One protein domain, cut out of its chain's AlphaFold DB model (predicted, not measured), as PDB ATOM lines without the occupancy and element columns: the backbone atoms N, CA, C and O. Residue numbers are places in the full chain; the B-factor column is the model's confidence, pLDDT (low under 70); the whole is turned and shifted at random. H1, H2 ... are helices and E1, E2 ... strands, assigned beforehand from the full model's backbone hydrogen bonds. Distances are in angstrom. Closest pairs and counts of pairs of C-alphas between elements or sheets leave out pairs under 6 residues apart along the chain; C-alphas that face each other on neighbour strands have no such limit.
ATOM      1  N   ARG A  23     135.982 173.374 220.994       91.56
ATOM      2  CA  ARG A  23     136.387 172.593 222.171       91.56
ATOM      3  C   ARG A  23     137.631 171.773 221.825       91.56
ATOM      4  O   ARG A  23     137.491 170.631 221.382       91.56
ATOM      5  N   PRO A  24     138.834 172.364 221.905       88.81
ATOM      6  CA  PRO A  24     140.051 171.658 221.541       88.81
ATOM      7  C   PRO A  24     140.340 170.524 222.528       88.81
ATOM      8  O   PRO A  24     139.970 170.582 223.700       88.81
ATOM      9  N   THR A  25     141.035 169.493 222.049       86.12
ATOM     10  CA  THR A  25     141.583 168.459 222.924       86.12
ATOM     11  C   THR A  25     142.677 169.066 223.800       86.12
ATOM     12  O   THR A  25     143.524 169.822 223.326       86.12
ATOM     13  N   THR A  26     142.657 168.742 225.090       81.50
ATOM     14  CA  THR A  26     143.651 169.202 226.064       81.50
ATOM     15  C   THR A  26     144.238 168.012 226.816       81.50
ATOM     16  O   THR A  26     143.585 166.980 226.968       81.50
ATOM     17  N   SER A  27     145.488 168.150 227.258       83.88
ATOM     18  CA  SER A  27     146.135 167.227 228.195       83.88
ATOM     19  C   SER A  27     145.813 167.557 229.654       83.88
ATOM     20  O   SER A  27     146.319 166.894 230.555       83.88
ATOM     21  N   GLU A  28     145.007 168.591 229.900       84.62
ATOM     22  CA  GLU A  28     144.517 168.917 231.231       84.62
ATOM     23  C   GLU A  28     143.494 167.881 231.697       84.62
ATOM     24  O   GLU A  28     142.619 167.460 230.940       84.62
ATOM     25  N   TYR A  29     143.576 167.518 232.971       83.75
ATOM     26  CA  TYR A  29     142.624 166.636 233.631       83.75
ATOM     27  C   TYR A  29     142.039 167.343 234.850       83.75
ATOM     28  O   TYR A  29     142.688 168.192 235.464       83.75
ATOM     29  N   ALA A  30     140.805 166.991 235.183       83.12
ATOM     30  CA  ALA A  30     140.124 167.435 236.384       83.12
ATOM     31  C   ALA A  30     139.469 166.234 237.078       83.12
ATOM     32  O   ALA A  30     139.127 165.234 236.436       83.12
ATOM     33  N   GLU A  31     139.326 166.324 238.397       80.44
ATOM     34  CA  GLU A  31     138.686 165.286 239.199       80.44
ATOM     35  C   GLU A  31     137.171 165.504 239.228       80.44
ATOM     36  O   GLU A  31     136.676 166.484 239.778       80.44
ATOM     37  N   TYR A  32     136.433 164.585 238.616       76.06
ATOM     38  CA  TYR A  32     134.978 164.593 238.575       76.06
ATOM     39  C   TYR A  32     134.428 163.523 239.525       76.06
ATOM     40  O   TYR A  32     134.421 162.340 239.188       76.06
ATOM     41  N   GLY A  33     133.918 163.948 240.685       71.12
ATOM     42  CA  GLY A  33     133.307 163.076 241.698       71.12
ATOM     43  C   GLY A  33     134.131 162.960 242.984       71.12
ATOM     44  O   GLY A  33     135.304 163.299 243.005       71.12
ATOM     45  N   ASN A  34     133.495 162.480 244.060       68.19
ATOM     46  CA  ASN A  34     134.092 162.409 245.408       68.19
ATOM     47  C   ASN A  34     134.181 160.973 245.964       68.19
ATOM     48  O   ASN A  34     134.533 160.778 247.125       68.19
ATOM     49  N   VAL A  35     133.789 159.964 245.178       66.25
ATOM     50  CA  VAL A  35     133.698 158.561 245.614       66.25
ATOM     51  C   VAL A  35     134.276 157.677 244.514       66.25
ATOM     52  O   VAL A  35     133.858 157.798 243.368       66.25
ATOM     53  N   GLY A  36     135.234 156.813 244.853       70.31
ATOM     54  CA  GLY A  36     135.922 155.928 243.902       70.31
ATOM     55  C   GLY A  36     137.440 156.107 243.907       70.31
ATOM     56  O   GLY A  36     137.984 156.906 244.669       70.31
ATOM     57  N   SER A  37     138.133 155.328 243.082       76.25
ATOM     58  CA  SER A  37     139.582 155.434 242.903       76.25
ATOM     59  C   SER A  37     139.953 156.653 242.038       76.25
ATOM     60  O   SER A  37     139.179 157.043 241.161       76.25
ATOM     61  N   PRO A  38     141.156 157.242 242.199       74.38
ATOM     62  CA  PRO A  38     141.597 158.370 241.371       74.38
ATOM     63  C   PRO A  38     141.513 158.096 239.863       74.38
ATOM     64  O   PRO A  38     141.202 159.001 239.098       74.38
ATOM     65  N   ALA A  39     141.719 156.846 239.437       76.88
ATOM     66  CA  ALA A  39     141.620 156.440 238.035       76.88
ATOM     67  C   ALA A  39     140.191 156.537 237.461       76.88
ATOM     68  O   ALA A  39     140.027 156.681 236.252       76.88
ATOM     69  N   GLU A  40     139.158 156.463 238.303       73.56
ATOM     70  CA  GLU A  40     137.749 156.551 237.887       73.56
ATOM     71  C   GLU A  40     137.257 158.009 237.809       73.56
ATOM     72  O   GLU A  40     136.390 158.336 236.978       73.56
ATOM     73  N   ASN A  41     137.849 158.876 238.640       77.00
ATOM     74  CA  ASN A  41     137.442 160.270 238.833       77.00
ATOM     75  C   ASN A  41     138.295 161.267 238.032       77.00
ATOM     76  O   ASN A  41     137.778 162.303 237.619       77.00
ATOM     77  N   TRP A  42     139.568 160.969 237.744       82.19
ATOM     78  CA  TRP A  42     140.410 161.823 236.897       82.19
ATOM     79  C   TRP A  42     140.067 161.655 235.420       82.19
ATOM     80  O   TRP A  42     140.296 160.604 234.820       82.19
ATOM     81  N   ARG A  43     139.535 162.712 234.802       81.00
ATOM     82  CA  ARG A  43     139.128 162.713 233.388       81.00
ATOM     83  C   ARG A  43     139.620 163.974 232.681       81.00
ATOM     84  O   ARG A  43     139.869 164.970 233.359       81.00
ATOM     85  N   PRO A  44     139.766 163.954 231.342       85.69
ATOM     86  CA  PRO A  44     140.151 165.143 230.594       85.69
ATOM     87  C   PRO A  44     139.219 166.310 230.907       85.69
ATOM     88  O   PRO A  44     137.995 166.155 230.902       85.69
ATOM     89  N   ARG A  45     139.808 167.468 231.194       86.25
ATOM     90  CA  ARG A  45     139.079 168.686 231.525       86.25
ATOM     91  C   ARG A  45     138.415 169.230 230.268       86.25
ATOM     92  O   ARG A  45     139.058 169.362 229.226       86.25
ATOM     93  N   LEU A  46     137.131 169.563 230.357       88.31
ATOM     94  CA  LEU A  46     136.439 170.208 229.249       88.31
ATOM     95  C   LEU A  46     136.858 171.682 229.178       88.31
ATOM     96  O   LEU A  46     136.762 172.412 230.161       88.31
ATOM     97  N   VAL A  47     137.332 172.119 228.013       92.44
ATOM     98  CA  VAL A  47     137.772 173.499 227.774       92.44
ATOM     99  C   VAL A  47     137.163 174.048 226.487       92.44
ATOM    100  O   VAL A  47     136.808 173.291 225.578       92.44
ATOM    101  N   ALA A  48     137.050 175.369 226.404       93.62
ATOM    102  CA  ALA A  48     136.510 176.080 225.257       93.62
ATOM    103  C   ALA A  48     137.308 177.352 224.943       93.62
ATOM    104  O   ALA A  48     137.890 177.997 225.823       93.62
ATOM    105  N   GLY A  49     137.303 177.720 223.664       93.06
ATOM    106  CA  GLY A  49     138.062 178.845 223.130       93.06
ATOM    107  C   GLY A  49     139.279 178.387 222.331       93.06
ATOM    108  O   GLY A  49     139.938 177.399 222.659       93.06
ATOM    109  N   TRP A  50     139.581 179.122 221.264       94.25
ATOM    110  CA  TRP A  50     140.723 178.855 220.391       94.25
ATOM    111  C   TRP A  50     141.313 180.179 219.882       94.25
ATOM    112  O   TRP A  50     140.542 181.084 219.542       94.25
ATOM    113  N   PRO A  51     142.649 180.309 219.766       93.44
ATOM    114  CA  PRO A  51     143.678 179.261 219.891       93.44
ATOM    115  C   PRO A  51     144.100 178.893 221.312       93.44
ATOM    116  O   PRO A  51     144.592 177.787 221.519       93.44
ATOM    117  N   ALA A  52     143.894 179.776 222.285       94.50
ATOM    118  CA  ALA A  52     144.162 179.499 223.691       94.50
ATOM    119  C   ALA A  52     142.822 179.329 224.434       94.50
ATOM    120  O   ALA A  52     142.070 180.306 224.524       94.50
ATOM    121  N   PRO A  53     142.501 178.129 224.957       93.50
ATOM    122  CA  PRO A  53     141.252 177.902 225.679       93.50
ATOM    123  C   PRO A  53     141.167 178.789 226.916       93.50
ATOM    124  O   PRO A  53     142.058 178.775 227.767       93.50
ATOM    125  N   PHE A  54     140.101 179.580 227.001       93.81
ATOM    126  CA  PHE A  54     139.937 180.603 228.034       93.81
ATOM    127  C   PHE A  54     138.697 180.413 228.904       93.81
ATOM    128  O   PHE A  54     138.487 181.184 229.839       93.81
ATOM    129  N   VAL A  55     137.911 179.376 228.627       92.25
ATOM    130  CA  VAL A  55     136.859 178.878 229.511       92.25
ATOM    131  C   VAL A  55     137.141 177.413 229.787       92.25
ATOM    132  O   VAL A  55     137.498 176.666 228.872       92.25
ATOM    133  N   ALA A  56     137.028 177.008 231.045       89.88
ATOM    134  CA  ALA A  56     137.307 175.644 231.450       89.88
ATOM    135  C   ALA A  56     136.347 175.178 232.544       89.88
ATOM    136  O   ALA A  56     136.228 175.812 233.592       89.88
ATOM    137  N   ASP A  57     135.754 174.013 232.316       83.62
ATOM    138  CA  ASP A  57     134.839 173.335 233.229       83.62
ATOM    139  C   ASP A  57     135.544 173.056 234.563       83.62
ATOM    140  O   ASP A  57     136.650 172.499 234.572       83.62
ATOM    141  N   VAL A  58     134.962 173.488 235.684       75.00
ATOM    142  CA  VAL A  58     135.489 173.210 237.030       75.00
ATOM    143  C   VAL A  58     134.499 172.308 237.761       75.00
ATOM    144  O   VAL A  58     133.460 172.795 238.200       75.00
ATOM    145  N   PRO A  59     134.852 171.037 238.026       66.94
ATOM    146  CA  PRO A  59     133.945 170.072 238.651       66.94
ATOM    147  C   PRO A  59     133.337 170.519 239.991       66.94
ATOM    148  O   PRO A  59     132.283 170.027 240.380       66.94
ATOM    149  N   SER A  60     134.006 171.423 240.717       64.38
ATOM    150  CA  SER A  60     133.549 171.956 242.005       64.38
ATOM    151  C   SER A  60     132.610 173.165 241.905       64.38
ATOM    152  O   SER A  60     132.160 173.646 242.943       64.38
ATOM    153  N   ILE A  61     132.366 173.702 240.706       57.50
ATOM    154  CA  ILE A  61     131.611 174.949 240.486       57.50
ATOM    155  C   ILE A  61     130.475 174.745 239.471       57.50
ATOM    156  O   ILE A  61     129.389 175.288 239.668       57.50
ATOM    157  N   SER A  62     130.698 173.949 238.423       58.25
ATOM    158  CA  SER A  62     129.796 173.796 237.276       58.25
ATOM    159  C   SER A  62     129.011 172.489 237.267       58.25
ATOM    160  O   SER A  62     129.326 171.523 237.971       58.25
ATOM    161  N   VAL A  63     127.964 172.443 236.435       61.81
ATOM    162  CA  VAL A  63     127.327 171.171 236.080       61.81
ATOM    163  C   VAL A  63     128.363 170.340 235.317       61.81
ATOM    164  O   VAL A  63     128.790 170.756 234.239       61.81
ATOM    165  N   PRO A  64     128.755 169.153 235.820       64.12
ATOM    166  CA  PRO A  64     129.838 168.393 235.217       64.12
ATOM    167  C   PRO A  64     129.614 168.158 233.722       64.12
ATOM    168  O   PRO A  64     128.582 167.598 233.334       64.12
ATOM    169  N   ARG A  65     130.629 168.471 232.904       66.50
ATOM    170  CA  ARG A  65     130.663 168.251 231.443       66.50
ATOM    171  C   ARG A  65     129.808 169.209 230.612       66.50
ATOM    172  O   ARG A  65     129.468 168.879 229.471       66.50
ATOM    173  N   GLN A  66     129.503 170.393 231.122       72.44
ATOM    174  CA  GLN A  66     128.877 171.446 230.334       72.44
ATOM    175  C   GLN A  66     129.711 172.718 230.416       72.44
ATOM    176  O   GLN A  66     130.099 173.117 231.499       72.44
ATOM    177  N   ILE A  67     129.972 173.340 229.257       74.88
ATOM    178  CA  ILE A  67     130.546 174.684 229.257       74.88
ATOM    179  C   ILE A  67     129.419 175.682 229.520       74.88
ATOM    180  O   ILE A  67     128.445 175.708 228.754       74.88
ATOM    181  N   GLY A  68     129.548 176.475 230.575       74.56
ATOM    182  CA  GLY A  68     128.510 177.358 231.092       74.56
ATOM    183  C   GLY A  68     129.047 178.674 231.672       74.56
ATOM    184  O   GLY A  68     130.257 178.874 231.775       74.56
ATOM    185  N   PRO A  69     128.155 179.621 232.021       70.06
ATOM    186  CA  PRO A  69     128.530 180.890 232.654       70.06
ATOM    187  C   PRO A  69     129.291 180.735 233.978       70.06
ATOM    188  O   PRO A  69     129.962 181.667 234.411       70.06
ATOM    189  N   GLU A  70     129.131 179.592 234.635       69.81
ATOM    190  CA  GLU A  70     129.710 179.255 235.928       69.81
ATOM    191  C   GLU A  70     131.141 178.694 235.847       69.81
ATOM    192  O   GLU A  70     131.778 178.482 236.879       69.81
ATOM    193  N   ASP A  71     131.658 178.486 234.635       83.12
ATOM    194  CA  ASP A  71     133.002 177.963 234.410       83.12
ATOM    195  C   ASP A  71     134.117 178.952 234.755       83.12
ATOM    196  O   ASP A  71     133.956 180.175 234.780       83.12
ATOM    197  N   GLU A  72     135.321 178.409 234.939       88.75
ATOM    198  CA  GLU A  72     136.508 179.218 235.163       88.75
ATOM    199  C   GLU A  72     136.879 180.003 233.903       88.75
ATOM    200  O   GLU A  72     137.287 179.442 232.879       88.75
ATOM    201  N   PHE A  73     136.819 181.329 234.018       92.19
ATOM    202  CA  PHE A  73     137.319 182.245 233.007       92.19
ATOM    203  C   PHE A  73     138.811 182.538 233.208       92.19
ATOM    204  O   PHE A  73     139.232 183.200 234.161       92.19
ATOM    205  N   ARG A  74     139.633 182.093 232.257       92.44
ATOM    206  CA  ARG A  74     141.093 182.248 232.278       92.44
ATOM    207  C   ARG A  74     141.504 183.509 231.531       92.44
ATOM    208  O   ARG A  74     141.818 183.474 230.339       92.44
ATOM    209  N   PHE A  75     141.551 184.632 232.245       93.81
ATOM    210  CA  PHE A  75     141.793 185.949 231.644       93.81
ATOM    211  C   PHE A  75     143.071 186.029 230.788       93.81
ATOM    212  O   PHE A  75     143.050 186.605 229.704       93.81
ATOM    213  N   GLY A  76     144.173 185.406 231.220       95.50
ATOM    214  CA  GLY A  76     145.419 185.386 230.441       95.50
ATOM    215  C   GLY A  76     145.273 184.682 229.085       95.50
ATOM    216  O   GLY A  76     145.713 185.205 228.062       95.50
ATOM    217  N   ALA A  77     144.590 183.534 229.057       95.12
ATOM    218  CA  ALA A  77     144.303 182.817 227.817       95.12
ATOM    219  C   ALA A  77     143.318 183.593 226.928       95.12
ATOM    220  O   ALA A  77     143.481 183.620 225.708       95.12
ATOM    221  N   PHE A  78     142.348 184.290 227.534       96.50
ATOM    222  CA  PHE A  78     141.433 185.166 226.804       96.50
ATOM    223  C   PHE A  78     142.192 186.287 226.092       96.50
ATOM    224  O   PHE A  78     141.976 186.498 224.901       96.50
ATOM    225  N   LEU A  79     143.120 186.962 226.780       97.50
ATOM    226  CA  LEU A  79     143.961 187.988 226.163       97.50
ATOM    227  C   LEU A  79     144.786 187.418 225.007       97.50
ATOM    228  O   LEU A  79     144.847 188.047 223.956       97.50
ATOM    229  N   GLY A  80     145.357 186.219 225.155       97.06
ATOM    230  CA  GLY A  80     146.083 185.548 224.073       97.06
ATOM    231  C   GLY A  80     145.212 185.295 222.839       97.06
ATOM    232  O   GLY A  80     145.588 185.663 221.725       97.06
ATOM    233  N   THR A  81     144.019 184.730 223.036       97.12
ATOM    234  CA  THR A  81     143.049 184.485 221.959       97.12
ATOM    235  C   THR A  81     142.562 185.785 221.317       97.12
ATOM    236  O   THR A  81     142.529 185.896 220.090       97.12
ATOM    237  N   PHE A  82     142.260 186.803 222.119       97.69
ATOM    238  CA  PHE A  82     141.855 188.116 221.630       97.69
ATOM    239  C   PHE A  82     142.957 188.795 220.815       97.69
ATOM    240  O   PHE A  82     142.707 189.270 219.705       97.69
ATOM    241  N   SER A  83     144.192 188.802 221.321       97.75
ATOM    242  CA  SER A  83     145.351 189.339 220.608       97.75
ATOM    243  C   SER A  83     145.593 188.604 219.294       97.75
ATOM    244  O   SER A  83     145.852 189.254 218.283       97.75
ATOM    245  N   PHE A  84     145.449 187.278 219.273       97.88
ATOM    246  CA  PHE A  84     145.544 186.497 218.045       97.88
ATOM    247  C   PHE A  84     144.515 186.960 217.003       97.88
ATOM    248  O   PHE A  84     144.890 187.340 215.891       97.88
ATOM    249  N   TRP A  85     143.228 187.011 217.360       97.75
ATOM    250  CA  TRP A  85     142.172 187.417 216.426       97.75
ATOM    251  C   TRP A  85     142.287 188.878 215.991       97.75
ATOM    252  O   TRP A  85     141.966 189.210 214.845       97.75
ATOM    253  N   LEU A  86     142.798 189.750 216.859       97.38
ATOM    254  CA  LEU A  86     143.107 191.132 216.512       97.38
ATOM    255  C   LEU A  86     144.203 191.207 215.448       97.38
ATOM    256  O   LEU A  86     144.024 191.897 214.444       97.38
ATOM    257  N   LEU A  87     145.303 190.474 215.624       97.56
ATOM    258  CA  LEU A  87     146.388 190.428 214.642       97.56
ATOM    259  C   LEU A  87     145.910 189.864 213.302       97.56
ATOM    260  O   LEU A  87     146.201 190.457 212.265       97.56
ATOM    261  N   VAL A  88     145.117 188.789 213.315       96.94
ATOM    262  CA  VAL A  88     144.512 188.212 212.102       96.94
ATOM    263  C   VAL A  88     143.636 189.244 211.388       96.94
ATOM    264  O   VAL A  88     143.793 189.477 210.188       96.94
ATOM    265  N   THR A  89     142.759 189.927 212.122       95.94
ATOM    266  CA  THR A  89     141.860 190.947 211.562       95.94
ATOM    267  C   THR A  89     142.639 192.111 210.943       95.94
ATOM    268  O   THR A  89     142.339 192.552 209.831       95.94
ATOM    269  N   LEU A  90     143.672 192.602 211.634       95.50
ATOM    270  CA  LEU A  90     144.537 193.671 211.135       95.50
ATOM    271  C   LEU A  90     145.333 193.237 209.902       95.50
ATOM    272  O   LEU A  90     145.458 194.019 208.955       95.50
ATOM    273  N   PHE A  91     145.831 191.998 209.892       95.94
ATOM    274  CA  PHE A  91     146.548 191.414 208.766       95.94
ATOM    275  C   PHE A  91     145.664 191.370 207.516       95.94
ATOM    276  O   PHE A  91     146.014 191.991 206.509       95.94
ATOM    277  N   PHE A  92     144.474 190.768 207.586       95.00
ATOM    278  CA  PHE A  92     143.538 190.751 206.455       95.00
ATOM    279  C   PHE A  92     143.115 192.160 206.027       95.00
ATOM    280  O   PHE A  92     143.110 192.477 204.837       95.00
ATOM    281  N   GLY A  93     142.856 193.058 206.982       92.69
ATOM    282  CA  GLY A  93     142.563 194.459 206.685       92.69
ATOM    283  C   GLY A  93     143.722 195.203 206.008       92.69
ATOM    284  O   GLY A  93     143.502 196.195 205.309       92.69
ATOM    285  N   SER A  94     144.971 194.776 206.207       91.06
ATOM    286  CA  SER A  94     146.131 195.306 205.485       91.06
ATOM    287  C   SER A  94     146.255 194.725 204.077       91.06
ATOM    288  O   SER A  94     146.471 195.499 203.146       91.06
ATOM    289  N   LEU A  95     146.006 193.424 203.899       93.62
ATOM    290  CA  LEU A  95     146.007 192.767 202.590       93.62
ATOM    291  C   LEU A  95     144.965 193.369 201.650       93.62
ATOM    292  O   LEU A  95     145.300 193.761 200.538       93.62
ATOM    293  N   VAL A  96     143.723 193.537 202.112       90.94
ATOM    294  CA  VAL A  96     142.655 194.156 201.304       90.94
ATOM    295  C   VAL A  96     143.059 195.557 200.837       90.94
ATOM    296  O   VAL A  96     142.833 195.935 199.692       90.94
ATOM    297  N   ARG A  97     143.713 196.336 201.707       88.38
ATOM    298  CA  ARG A  97     144.209 197.672 201.347       88.38
ATOM    299  C   ARG A  97     145.359 197.634 200.349       88.38
ATOM    300  O   ARG A  97     145.491 198.586 199.590       88.38
ATOM    301  N   LEU A  98     146.200 196.606 200.394       92.31
ATOM    302  CA  LEU A  98     147.298 196.436 199.448       92.31
ATOM    303  C   LEU A  98     146.758 196.142 198.046       92.31
ATOM    304  O   LEU A  98     147.168 196.799 197.098       92.31
ATOM    305  N   PHE A  99     145.796 195.226 197.925       92.75
ATOM    306  CA  PHE A  99     145.208 194.871 196.632       92.75
ATOM    307  C   PHE A  99     144.375 195.997 196.021       92.75
ATOM    308  O   PHE A  99     144.474 196.232 194.829       92.75
ATOM    309  N   ASN A 100     143.636 196.759 196.830       89.94
ATOM    310  CA  ASN A 100     142.829 197.885 196.337       89.94
ATOM    311  C   ASN A 100     143.654 199.135 195.953       89.94
ATOM    312  O   ASN A 100     143.074 200.175 195.643       89.94
ATOM    313  N   ARG A 101     144.986 199.090 196.080       80.50
ATOM    314  CA  ARG A 101     145.895 200.180 195.685       80.50
ATOM    315  C   ARG A 101     146.498 199.995 194.291       80.50
ATOM    316  O   ARG A 101     147.145 200.927 193.819       80.50
TER     317      ARG A 101
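Overview. This is residues 23 to 101 of the 102 residues of the protein "RNB-like protein" of Sphingopyxis sp. EG6 (UniProt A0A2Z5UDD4). A small two-stranded sheet of E1 and E2, with the one-turn helix H1 in the connection between its strands, makes one end of a rod; a long stretch of loops, residues 45 to 74, follows, and one long helix, H2, makes the other end, with residues 86 to 101 sticking out free. The printed part has 79 residues, with two named helices and two named strands in the order E1, H1, E2, H2, and the sheet, E1 - E2, is antiparallel. Under half of the residues, 35 of 79, are in named elements, and the class is mostly helix. The whole is extended, with a radius of gyration of the C-alphas of 18.0 A, and spans 66 by 22 by 18 A.

Along the chain. The sheet's first strand, E1, is residues 29 to 31, 7.0 A from first to last C-alpha, and begins with C-alpha 29 at (142.624, 166.636, 233.631). Its second strand, E2, is residues 42 to 44, 7.1 A long, and ends with C-alpha 44 at (140.151, 165.143, 230.594). The short helix H1, residues 38 to 41, is 5.2 A long. The long helix H2, residues 75 to 99, is 36.3 A long and ends with C-alpha 99 at (145.208, 194.871, 196.632).

Arrangement. E1 and E2 are antiparallel neighbours, with 141 degrees between their N-to-C directions. The C-alphas of Tyr 29 and Pro 44 face each other at 4.2 A. N 30 and O 43 are within hydrogen-bond range at 2.9 A, and N 43 and O 30 at 3.0 A. The closest C-alphas of E1 and H1 are those of Glu 31 and Asn 41, 5.2 A apart. H2 is apart from E1 and from H1. Outside the named strands, residues 55 to 56 pair antiparallel with residues 47 to 48 and with residues 72 to 73. In H2, 20 of 21 O i to N i+4 pairs are within hydrogen-bond range; H1 is too short for such a pair, and its one O i to N i+3 pair is within range.

Size, cuts and confidence. The two C-alphas farthest apart are those of Gly 36 and Arg 101, at 66.2 A. Without the free residues 86 to 101, of which 86 to 99 belong to H2, the body of 63 residues spans 42 by 22 by 16 A. The printed part has no cut. The link from H1 to E2 is tight, that from E1 to H1 is short with 6 residues, and that from E2 to H2 is long with 30 residues. The mean pLDDT of the printed part is 85.0, and residues 34 to 35, 59 to 65 and 70 are under 70.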